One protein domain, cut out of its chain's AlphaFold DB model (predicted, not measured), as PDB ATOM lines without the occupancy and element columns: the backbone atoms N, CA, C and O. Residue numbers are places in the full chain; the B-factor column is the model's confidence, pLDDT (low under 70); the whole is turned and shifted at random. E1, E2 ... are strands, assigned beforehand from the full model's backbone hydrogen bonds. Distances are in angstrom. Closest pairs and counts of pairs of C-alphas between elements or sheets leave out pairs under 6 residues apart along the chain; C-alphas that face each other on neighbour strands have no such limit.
ATOM      1  N   SER A  84       7.462 -32.272  -2.433       54.19
ATOM      2  CA  SER A  84       6.884 -31.443  -3.492       54.19
ATOM      3  C   SER A  84       7.482 -31.910  -4.809       54.19
ATOM      4  O   SER A  84       8.526 -31.415  -5.230       54.19
ATOM      5  N   THR A  85       6.886 -32.941  -5.396       80.75
ATOM      6  CA  THR A  85       7.400 -33.540  -6.619       80.75
ATOM      7  C   THR A  85       6.819 -32.889  -7.863       80.75
ATOM      8  O   THR A  85       7.532 -32.853  -8.853       80.75
ATOM      9  N   CYS A  86       5.664 -32.220  -7.799       89.06
ATOM     10  CA  CYS A  86       5.138 -31.341  -8.854       89.06
ATOM     11  C   CYS A  86       4.959 -29.900  -8.345       89.06
ATOM     12  O   CYS A  86       4.527 -29.680  -7.211       89.06
ATOM     13  N   GLY A  87       5.288 -28.905  -9.173       91.06
ATOM     14  CA  GLY A  87       5.064 -27.491  -8.856       91.06
ATOM     15  C   GLY A  87       5.380 -26.558 -10.021       91.06
ATOM     16  O   GLY A  87       5.853 -27.003 -11.067       91.06
ATOM     17  N   TRP A  88       5.123 -25.261  -9.851       92.19
ATOM     18  CA  TRP A  88       5.432 -24.259 -10.875       92.19
ATOM     19  C   TRP A  88       6.943 -24.136 -11.101       92.19
ATOM     20  O   TRP A  88       7.734 -24.121 -10.149       92.19
ATOM     21  N   GLY A  89       7.367 -24.055 -12.358       91.44
ATOM     22  CA  GLY A  89       8.775 -23.939 -12.704       91.44
ATOM     23  C   GLY A  89       9.053 -23.853 -14.206       91.44
ATOM     24  O   GLY A  89       8.136 -23.829 -15.027       91.44
ATOM     25  N   PRO A  90      10.339 -23.786 -14.584       89.69
ATOM     26  CA  PRO A  90      10.743 -23.712 -15.979       89.69
ATOM     27  C   PRO A  90      10.495 -25.047 -16.693       89.69
ATOM     28  O   PRO A  90      11.025 -26.085 -16.297       89.69
ATOM     29  N   THR A  91       9.742 -25.013 -17.792       84.19
ATOM     30  CA  THR A  91       9.383 -26.198 -18.603       84.19
ATOM     31  C   THR A  91      10.504 -26.651 -19.538       84.19
ATOM     32  O   THR A  91      10.482 -27.764 -20.060       84.19
ATOM     33  N   GLY A  92      11.490 -25.783 -19.790       79.56
ATOM     34  CA  GLY A  92      12.554 -26.033 -20.762       79.56
ATOM     35  C   GLY A  92      12.099 -25.958 -22.225       79.56
ATOM     36  O   GLY A  92      12.907 -26.222 -23.116       79.56
ATOM     37  N   VAL A  93      10.842 -25.575 -22.488       74.38
ATOM     38  CA  VAL A  93      10.338 -25.273 -23.834       74.38
ATOM     39  C   VAL A  93      10.236 -23.755 -24.041       74.38
ATOM     40  O   VAL A  93      10.014 -23.017 -23.084       74.38
ATOM     41  N   PRO A  94      10.444 -23.254 -25.274       69.81
ATOM     42  CA  PRO A  94      10.470 -21.816 -25.542       69.81
ATOM     43  C   PRO A  94       9.115 -21.119 -25.344       69.81
ATOM     44  O   PRO A  94       9.106 -19.906 -25.177       69.81
ATOM     45  N   ASP A  95       8.002 -21.857 -25.355       70.38
ATOM     46  CA  ASP A  95       6.667 -21.324 -25.073       70.38
ATOM     47  C   ASP A  95       5.703 -22.462 -24.659       70.38
ATOM     48  O   ASP A  95       5.585 -23.438 -25.409       70.38
ATOM     49  N   PRO A  96       5.037 -22.383 -23.489       69.31
ATOM     50  CA  PRO A  96       5.266 -21.416 -22.414       69.31
ATOM     51  C   PRO A  96       6.583 -21.713 -21.676       69.31
ATOM     52  O   PRO A  96       6.900 -22.870 -21.398       69.31
ATOM     53  N   MET A  97       7.350 -20.669 -21.338       76.94
ATOM     54  CA  MET A  97       8.632 -20.817 -20.624       76.94
ATOM     55  C   MET A  97       8.472 -21.329 -19.183       76.94
ATOM     56  O   MET A  97       9.424 -21.862 -18.608       76.94
ATOM     57  N   GLU A  98       7.276 -21.181 -18.612       86.19
ATOM     58  CA  GLU A  98       6.926 -21.586 -17.252       86.19
ATOM     59  C   GLU A  98       5.623 -22.395 -17.246       86.19
ATOM     60  O   GLU A  98       4.730 -22.166 -18.065       86.19
ATOM     61  N   GLY A  99       5.532 -23.355 -16.333       90.12
ATOM     62  CA  GLY A  99       4.376 -24.227 -16.170       90.12
ATOM     63  C   GLY A  99       4.565 -25.197 -15.013       90.12
ATOM     64  O   GLY A  99       5.559 -25.125 -14.287       90.12
ATOM     65  N   TYR A 100       3.618 -26.112 -14.833       91.69
ATOM     66  CA  TYR A 100       3.762 -27.154 -13.825       91.69
ATOM     67  C   TYR A 100       4.739 -28.220 -14.320       91.69
ATOM     68  O   TYR A 100       4.623 -28.732 -15.433       91.69
ATOM     69  N   VAL A 101       5.741 -28.522 -13.498       93.06
ATOM     70  CA  VAL A 101       6.824 -29.458 -13.815       93.06
ATOM     71  C   VAL A 101       7.158 -30.326 -12.612       93.06
ATOM     72  O   VAL A 101       7.017 -29.905 -11.459       93.06
ATOM     73  N   CYS A 102       7.680 -31.524 -12.877       91.31
ATOM     74  CA  CYS A 102       8.267 -32.317 -11.809       91.31
ATOM     75  C   CYS A 102       9.533 -31.632 -11.262       91.31
ATOM     76  O   CYS A 102      10.406 -31.220 -12.027       91.31
ATOM     77  N   GLY A 103       9.646 -31.516  -9.941       89.00
ATOM     78  CA  GLY A 103      10.702 -30.784  -9.241       89.00
ATOM     79  C   GLY A 103      10.498 -29.267  -9.196       89.00
ATOM     80  O   GLY A 103      11.373 -28.559  -8.696       89.00
ATOM     81  N   GLY A 104       9.371 -28.762  -9.711       88.94
ATOM     82  CA  GLY A 104       8.962 -27.371  -9.537       88.94
ATOM     83  C   GLY A 104       8.565 -27.069  -8.091       88.94
ATOM     84  O   GLY A 104       8.577 -27.937  -7.218       88.94
ATOM     85  N   SER A 105       8.245 -25.813  -7.795       86.69
ATOM     86  CA  SER A 105       7.909 -25.405  -6.428       86.69
ATOM     87  C   SER A 105       6.832 -24.336  -6.407       86.69
ATOM     88  O   SER A 105       7.000 -23.261  -6.975       86.69
ATOM     89  N   GLY A 106       5.761 -24.617  -5.666       85.94
ATOM     90  CA  GLY A 106       4.672 -23.674  -5.437       85.94
ATOM     91  C   GLY A 106       3.646 -23.615  -6.567       85.94
ATOM     92  O   GLY A 106       3.601 -24.475  -7.450       85.94
ATOM     93  N   GLU A 107       2.796 -22.599  -6.474       89.75
ATOM     94  CA  GLU A 107       1.681 -22.310  -7.377       89.75
ATOM     95  C   GLU A 107       2.105 -21.301  -8.456       89.75
ATOM     96  O   GLU A 107       3.102 -20.595  -8.286       89.75
ATOM     97  N   ASP A 108       1.338 -21.205  -9.548       89.62
ATOM     98  CA  ASP A 108       1.497 -20.130 -10.535       89.62
ATOM     99  C   ASP A 108       1.468 -18.754  -9.834       89.62
ATOM    100  O   ASP A 108       0.441 -18.386  -9.253       89.62
ATOM    101  N   PRO A 109       2.546 -17.952  -9.903       88.12
ATOM    102  CA  PRO A 109       2.621 -16.651  -9.240       88.12
ATOM    103  C   PRO A 109       1.591 -15.641  -9.762       88.12
ATOM    104  O   PRO A 109       1.292 -14.663  -9.075       88.12
ATOM    105  N   ASN A 110       1.040 -15.861 -10.958       89.44
ATOM    106  CA  ASN A 110      -0.023 -15.034 -11.526       89.44
ATOM    107  C   ASN A 110      -1.425 -15.544 -11.167       89.44
ATOM    108  O   ASN A 110      -2.407 -14.861 -11.461       89.44
ATOM    109  N   GLY A 111      -1.541 -16.742 -10.582       87.12
ATOM    110  CA  GLY A 111      -2.818 -17.385 -10.265       87.12
ATOM    111  C   GLY A 111      -3.707 -17.638 -11.486       87.12
ATOM    112  O   GLY A 111      -4.923 -17.747 -11.344       87.12
ATOM    113  N   THR A 112      -3.126 -17.687 -12.687       89.00
ATOM    114  CA  THR A 112      -3.851 -17.942 -13.940       89.00
ATOM    115  C   THR A 112      -4.159 -19.427 -14.088       89.00
ATOM    116  O   THR A 112      -5.244 -19.787 -14.544       89.00
ATOM    117  N   TYR A 113      -3.227 -20.286 -13.666       87.50
ATOM    118  CA  TYR A 113      -3.360 -21.736 -13.745       87.50
ATOM    119  C   TYR A 113      -3.425 -22.356 -12.344       87.50
ATOM    120  O   TYR A 113      -2.464 -22.231 -11.579       87.50
ATOM    121  N   PRO A 114      -4.528 -23.034 -11.981       86.19
ATOM    122  CA  PRO A 114      -4.655 -23.655 -10.669       86.19
ATOM    123  C   PRO A 114      -3.641 -24.790 -10.497       86.19
ATOM    124  O   PRO A 114      -3.392 -25.556 -11.426       86.19
ATOM    125  N   LEU A 115      -3.089 -24.909  -9.286       84.69
ATOM    126  CA  LEU A 115      -2.181 -26.002  -8.932       84.69
ATOM    127  C   LEU A 115      -2.904 -27.349  -8.958       84.69
ATOM    128  O   LEU A 115      -2.335 -28.330  -9.418       84.69
ATOM    129  N   ALA A 116      -4.147 -27.393  -8.482       90.81
ATOM    130  CA  ALA A 116      -4.911 -28.628  -8.369       90.81
ATOM    131  C   ALA A 116      -5.509 -29.061  -9.714       90.81
ATOM    132  O   ALA A 116      -6.214 -28.293 -10.375       90.81
ATOM    133  N   CYS A 117      -5.278 -30.320 -10.072       91.00
ATOM    134  CA  CYS A 117      -5.950 -30.955 -11.195       91.00
ATOM    135  C   CYS A 117      -7.446 -31.213 -10.938       91.00
ATOM    136  O   CYS A 117      -7.838 -31.456  -9.795       91.00
ATOM    137  N   PRO A 118      -8.280 -31.233 -11.999       91.38
ATOM    138  CA  PRO A 118      -9.640 -31.758 -11.921       91.38
ATOM    139  C   PRO A 118      -9.650 -33.216 -11.446       91.38
ATOM    140  O   PRO A 118      -8.734 -33.980 -11.746       91.38
ATOM    141  N   ASP A 119     -10.709 -33.629 -10.757       90.12
ATOM    142  CA  ASP A 119     -10.897 -35.034 -10.400       90.12
ATOM    143  C   ASP A 119     -11.233 -35.898 -11.626       90.12
ATOM    144  O   ASP A 119     -11.858 -35.449 -12.589       90.12
ATOM    145  N   GLY A 120     -10.881 -37.184 -11.556       89.62
ATOM    146  CA  GLY A 120     -11.277 -38.171 -12.564       89.62
ATOM    147  C   GLY A 120     -10.478 -38.113 -13.868       89.62
ATOM    148  O   GLY A 120     -10.982 -38.547 -14.903       89.62
ATOM    149  N   LEU A 121      -9.248 -37.594 -13.830       92.31
ATOM    150  CA  LEU A 121      -8.328 -37.674 -14.962       92.31
ATOM    151  C   LEU A 121      -7.929 -39.129 -15.235       92.31
ATOM    152  O   LEU A 121      -7.631 -39.901 -14.325       92.31
ATOM    153  N   GLU A 122      -7.899 -39.489 -16.515       95.75
ATOM    154  CA  GLU A 122      -7.480 -40.805 -16.986       95.75
ATOM    155  C   GLU A 122      -6.436 -40.625 -18.090       95.75
ATOM    156  O   GLU A 122      -6.629 -39.842 -19.023       95.75
ATOM    157  N   VAL A 123      -5.315 -41.343 -17.993       95.62
ATOM    158  CA  VAL A 123      -4.236 -41.281 -18.991       95.62
ATOM    159  C   VAL A 123      -4.767 -41.693 -20.366       95.62
ATOM    160  O   VAL A 123      -5.399 -42.736 -20.514       95.62
ATOM    161  N   GLY A 124      -4.496 -40.881 -21.388       95.75
ATOM    162  CA  GLY A 124      -5.020 -41.071 -22.744       95.75
ATOM    163  C   GLY A 124      -6.467 -40.599 -22.938       95.75
ATOM    164  O   GLY A 124      -6.957 -40.601 -24.069       95.75
ATOM    165  N   GLY A 125      -7.142 -40.165 -21.867       96.12
ATOM    166  CA  GLY A 125      -8.463 -39.549 -21.915       96.12
ATOM    167  C   GLY A 125      -8.451 -38.142 -22.532       96.12
ATOM    168  O   GLY A 125      -7.382 -37.585 -22.802       96.12
ATOM    169  N   PRO A 126      -9.631 -37.548 -22.782       95.88
ATOM    170  CA  PRO A 126      -9.732 -36.180 -23.288       95.88
ATOM    171  C   PRO A 126      -9.216 -35.168 -22.254       95.88
ATOM    172  O   PRO A 126      -9.446 -35.341 -21.062       95.88
ATOM    173  N   CYS A 127      -8.577 -34.083 -22.705       92.31
ATOM    174  CA  CYS A 127      -7.965 -33.095 -21.802       92.31
ATOM    175  C   CYS A 127      -8.930 -32.401 -20.829       92.31
ATOM    176  O   CYS A 127      -8.516 -32.031 -19.734       92.31
ATOM    177  N   GLY A 128     -10.200 -32.222 -21.203       91.69
ATOM    178  CA  GLY A 128     -11.154 -31.482 -20.374       91.69
ATOM    179  C   GLY A 128     -10.644 -30.069 -20.071       91.69
ATOM    180  O   GLY A 128     -10.340 -29.322 -21.000       91.69
ATOM    181  N   ASP A 129     -10.527 -29.743 -18.782       89.44
ATOM    182  CA  ASP A 129     -10.036 -28.450 -18.283       89.44
ATOM    183  C   ASP A 129      -8.503 -28.386 -18.119       89.44
ATOM    184  O   ASP A 129      -7.950 -27.326 -17.819       89.44
ATOM    185  N   VAL A 130      -7.787 -29.499 -18.326       90.88
ATOM    186  CA  VAL A 130      -6.320 -29.527 -18.254       90.88
ATOM    187  C   VAL A 130      -5.736 -28.886 -19.510       90.88
ATOM    188  O   VAL A 130      -6.034 -29.288 -20.636       90.88
ATOM    189  N   THR A 131      -4.867 -27.895 -19.322       88.56
ATOM    190  CA  THR A 131      -4.195 -27.188 -20.421       88.56
ATOM    191  C   THR A 131      -2.798 -27.759 -20.689       88.56
ATOM    192  O   THR A 131      -2.331 -28.674 -20.007       88.56
ATOM    193  N   GLY A 132      -2.099 -27.218 -21.691       86.00
ATOM    194  CA  GLY A 132      -0.698 -27.566 -21.962       86.00
ATOM    195  C   GLY A 132       0.286 -27.124 -20.869       86.00
ATOM    196  O   GLY A 132       1.412 -27.603 -20.854       86.00
ATOM    197  N   VAL A 133      -0.137 -26.246 -19.951       90.38
ATOM    198  CA  VAL A 133       0.659 -25.798 -18.789       90.38
ATOM    199  C   VAL A 133       0.690 -26.858 -17.682       90.38
ATOM    200  O   VAL A 133       1.606 -26.877 -16.863       90.38
ATOM    201  N   GLY A 134      -0.291 -27.761 -17.696       91.44
ATOM    202  CA  GLY A 134      -0.446 -28.840 -16.733       91.44
ATOM    203  C   GLY A 134      -1.051 -28.420 -15.395       91.44
ATOM    204  O   GLY A 134      -1.520 -27.295 -15.234       91.44
ATOM    205  N   CYS A 135      -1.086 -29.365 -14.465       93.00
ATOM    206  CA  CYS A 135      -1.529 -29.225 -13.080       93.00
ATOM    207  C   CYS A 135      -0.918 -30.361 -12.243       93.00
ATOM    208  O   CYS A 135      -0.456 -31.363 -12.793       93.00
ATOM    209  N   CYS A 136      -0.939 -30.225 -10.920       92.31
ATOM    210  CA  CYS A 136      -0.512 -31.261  -9.988       92.31
ATOM    211  C   CYS A 136      -1.732 -31.944  -9.356       92.31
ATOM    212  O   CYS A 136      -2.676 -31.282  -8.910       92.31
ATOM    213  N   ASP A 137      -1.724 -33.272  -9.299       91.44
ATOM    214  CA  ASP A 137      -2.745 -34.009  -8.560       91.44
ATOM    215  C   ASP A 137      -2.427 -34.081  -7.054       91.44
ATOM    216  O   ASP A 137      -1.397 -33.601  -6.572       91.44
ATOM    217  N   ALA A 138      -3.334 -34.685  -6.285       88.06
ATOM    218  CA  ALA A 138      -3.160 -34.846  -4.842       88.06
ATOM    219  C   ALA A 138      -2.016 -35.806  -4.452       88.06
ATOM    220  O   ALA A 138      -1.593 -35.793  -3.295       88.06
ATOM    221  N   ASN A 139      -1.539 -36.637  -5.381       87.31
ATOM    222  CA  ASN A 139      -0.401 -37.533  -5.179       87.31
ATOM    223  C   ASN A 139       0.937 -36.837  -5.470       87.31
ATOM    224  O   ASN A 139       1.977 -37.355  -5.081       87.31
ATOM    225  N   GLY A 140       0.906 -35.649  -6.082       88.38
ATOM    226  CA  GLY A 140       2.096 -34.925  -6.518       88.38
ATOM    227  C   GLY A 140       2.507 -35.252  -7.952       88.38
ATOM    228  O   GLY A 140       3.588 -34.837  -8.362       88.38
ATOM    229  N   ASP A 141       1.659 -35.941  -8.715       92.06
ATOM    230  CA  ASP A 141       1.894 -36.265 -10.117       92.06
ATOM    231  C   ASP A 141       1.514 -35.094 -11.021       92.06
ATOM    232  O   ASP A 141       0.513 -34.399 -10.809       92.06
ATOM    233  N   LEU A 142       2.315 -34.883 -12.064       92.81
ATOM    234  CA  LEU A 142       2.071 -33.853 -13.064       92.81
ATOM    235  C   LEU A 142       1.140 -34.390 -14.145       92.81
ATOM    236  O   LEU A 142       1.468 -35.342 -14.851       92.81
ATOM    237  N   TRP A 143       0.026 -33.707 -14.361       94.75
ATOM    238  CA  TRP A 143      -0.862 -33.961 -15.487       94.75
ATOM    239  C   TRP A 143      -0.779 -32.823 -16.488       94.75
ATOM    240  O   TRP A 143      -0.809 -31.661 -16.102       94.75
ATOM    241  N   TYR A 144      -0.717 -33.134 -17.781       93.50
ATOM    242  CA  TYR A 144      -0.745 -32.120 -18.835       93.50
ATOM    243  C   TYR A 144      -1.459 -32.606 -20.093       93.50
ATOM    244  O   TYR A 144      -1.527 -33.803 -20.395       93.50
ATOM    245  N   CYS A 145      -1.998 -31.651 -20.850       94.31
ATOM    246  CA  CYS A 145      -2.624 -31.921 -22.135       94.31
ATOM    247  C   CYS A 145      -1.578 -31.943 -23.251       94.31
ATOM    248  O   CYS A 145      -0.864 -30.968 -23.488       94.31
ATOM    249  N   THR A 146      -1.503 -33.056 -23.972       93.19
ATOM    250  CA  THR A 146      -0.652 -33.183 -25.159       93.19
ATOM    251  C   THR A 146      -1.241 -32.431 -26.356       93.19
ATOM    252  O   THR A 146      -2.451 -32.228 -26.455       93.19
ATOM    253  N   ASN A 147      -0.408 -32.125 -27.357       90.56
ATOM    254  CA  ASN A 147      -0.853 -31.526 -28.628       90.56
ATOM    255  C   ASN A 147      -1.864 -32.392 -29.408       90.56
ATOM    256  O   ASN A 147      -2.506 -31.915 -30.339       90.56
ATOM    257  N   THR A 148      -2.005 -33.667 -29.045       93.19
ATOM    258  CA  THR A 148      -3.007 -34.586 -29.597       93.19
ATOM    259  C   THR A 148      -4.359 -34.518 -28.880       93.19
ATOM    260  O   THR A 148      -5.260 -35.277 -29.231       93.19
ATOM    261  N   GLY A 149      -4.519 -33.634 -27.888       93.25
ATOM    262  CA  GLY A 149      -5.758 -33.483 -27.119       93.25
ATOM    263  C   GLY A 149      -5.998 -34.607 -26.109       93.25
ATOM    264  O   GLY A 149      -7.145 -34.869 -25.749       93.25
ATOM    265  N   GLN A 150      -4.926 -35.281 -25.679       96.25
ATOM    266  CA  GLN A 150      -4.978 -36.384 -24.718       96.25
ATOM    267  C   GLN A 150      -4.228 -36.042 -23.433       96.25
ATOM    268  O   GLN A 150      -3.164 -35.415 -23.488       96.25
ATOM    269  N   LEU A 151      -4.763 -36.501 -22.304       95.56
ATOM    270  CA  LEU A 151      -4.127 -36.400 -20.996       95.56
ATOM    271  C   LEU A 151      -2.900 -37.298 -20.916       95.56
ATOM    272  O   LEU A 151      -2.951 -38.486 -21.246       95.56
ATOM    273  N   PHE A 152      -1.816 -36.729 -20.414       95.44
ATOM    274  CA  PHE A 152      -0.624 -37.458 -20.028       95.44
ATOM    275  C   PHE A 152      -0.339 -37.201 -18.551       95.44
ATOM    276  O   PHE A 152      -0.494 -36.078 -18.076       95.44
ATOM    277  N   MET A 153       0.082 -38.252 -17.854       94.75
ATOM    278  CA  MET A 153       0.513 -38.203 -16.464       94.75
ATOM    279  C   MET A 153       2.007 -38.494 -16.416       94.75
ATOM    280  O   MET A 153       2.470 -39.500 -16.963       94.75
ATOM    281  N   GLN A 154       2.747 -37.624 -15.752       93.44
ATOM    282  CA  GLN A 154       4.132 -37.829 -15.397       93.44
ATOM    283  C   GLN A 154       4.204 -38.038 -13.886       93.44
ATOM    284  O   GLN A 154       3.956 -37.116 -13.114       93.44
ATOM    285  N   ASP A 155       4.557 -39.264 -13.502       93.19
ATOM    286  CA  ASP A 155       4.895 -39.610 -12.124       93.19
ATOM    287  C   ASP A 155       6.083 -38.754 -11.687       93.19
ATOM    288  O   ASP A 155       7.142 -38.772 -12.334       93.19
ATOM    289  N   CYS A 156       5.877 -37.940 -10.654       89.44
ATOM    290  CA  CYS A 156       6.928 -37.055 -10.174       89.44
ATOM    291  C   CYS A 156       7.674 -37.622  -8.957       89.44
ATOM    292  O   CYS A 156       8.770 -37.129  -8.677       89.44
ATOM    293  N   GLY A 157       7.156 -38.676  -8.313       72.25
ATOM    294  CA  GLY A 157       7.855 -39.464  -7.290       72.25
ATOM    295  C   GLY A 157       7.347 -39.319  -5.862       72.25
ATOM    296  O   GLY A 157       6.967 -38.197  -5.459       72.25
TER     297      GLY A 157
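This is residues 84 to 157 of the 157 residues of an uncharacterized protein of Deltaproteobacteria bacterium (UniProt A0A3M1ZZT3). With little regular structure, this is a pair of small strand hairpins, E1 with E2 and E3 with E4, next to each other and joined by a wide loop, residues 103 to 141, that folds back so that residues 135 to 136 pair with E3. The 74 printed residues hold four named strands, E1 to E4, in two antiparallel sheets, and no named helix: all strand, with 18 residues in named elements. It is compact, radius of gyration of the C-alphas 11.0 A, and rounded, spanning 27 by 26 by 21 A.

E1, residues 86 to 90, and E2, residues 98 to 102, form an antiparallel hairpin at 136 degrees, with N 89 and O 99 within hydrogen-bond range at 2.9 A. E3, residues 142 to 145, and E4, residues 151 to 154, form another at 153 degrees, with N 154 and O 142 at 2.8 A. The closest C-alphas of E2 and E3, Cys 102 and Leu 142, are 6.5 A apart. E1 and E4 are apart.

E1 begins at C-alpha 86 (5.138, -31.341, -8.854) and measures 11.8 A; E2 12.1 A; E3 10.4 A; E4 10.1 A, ending at C-alpha 154 (4.132, -37.829, -15.397).

The printed part has no cut. The link E2 to E3 is long. Residues 84, 94 and 96 have pLDDT under 70.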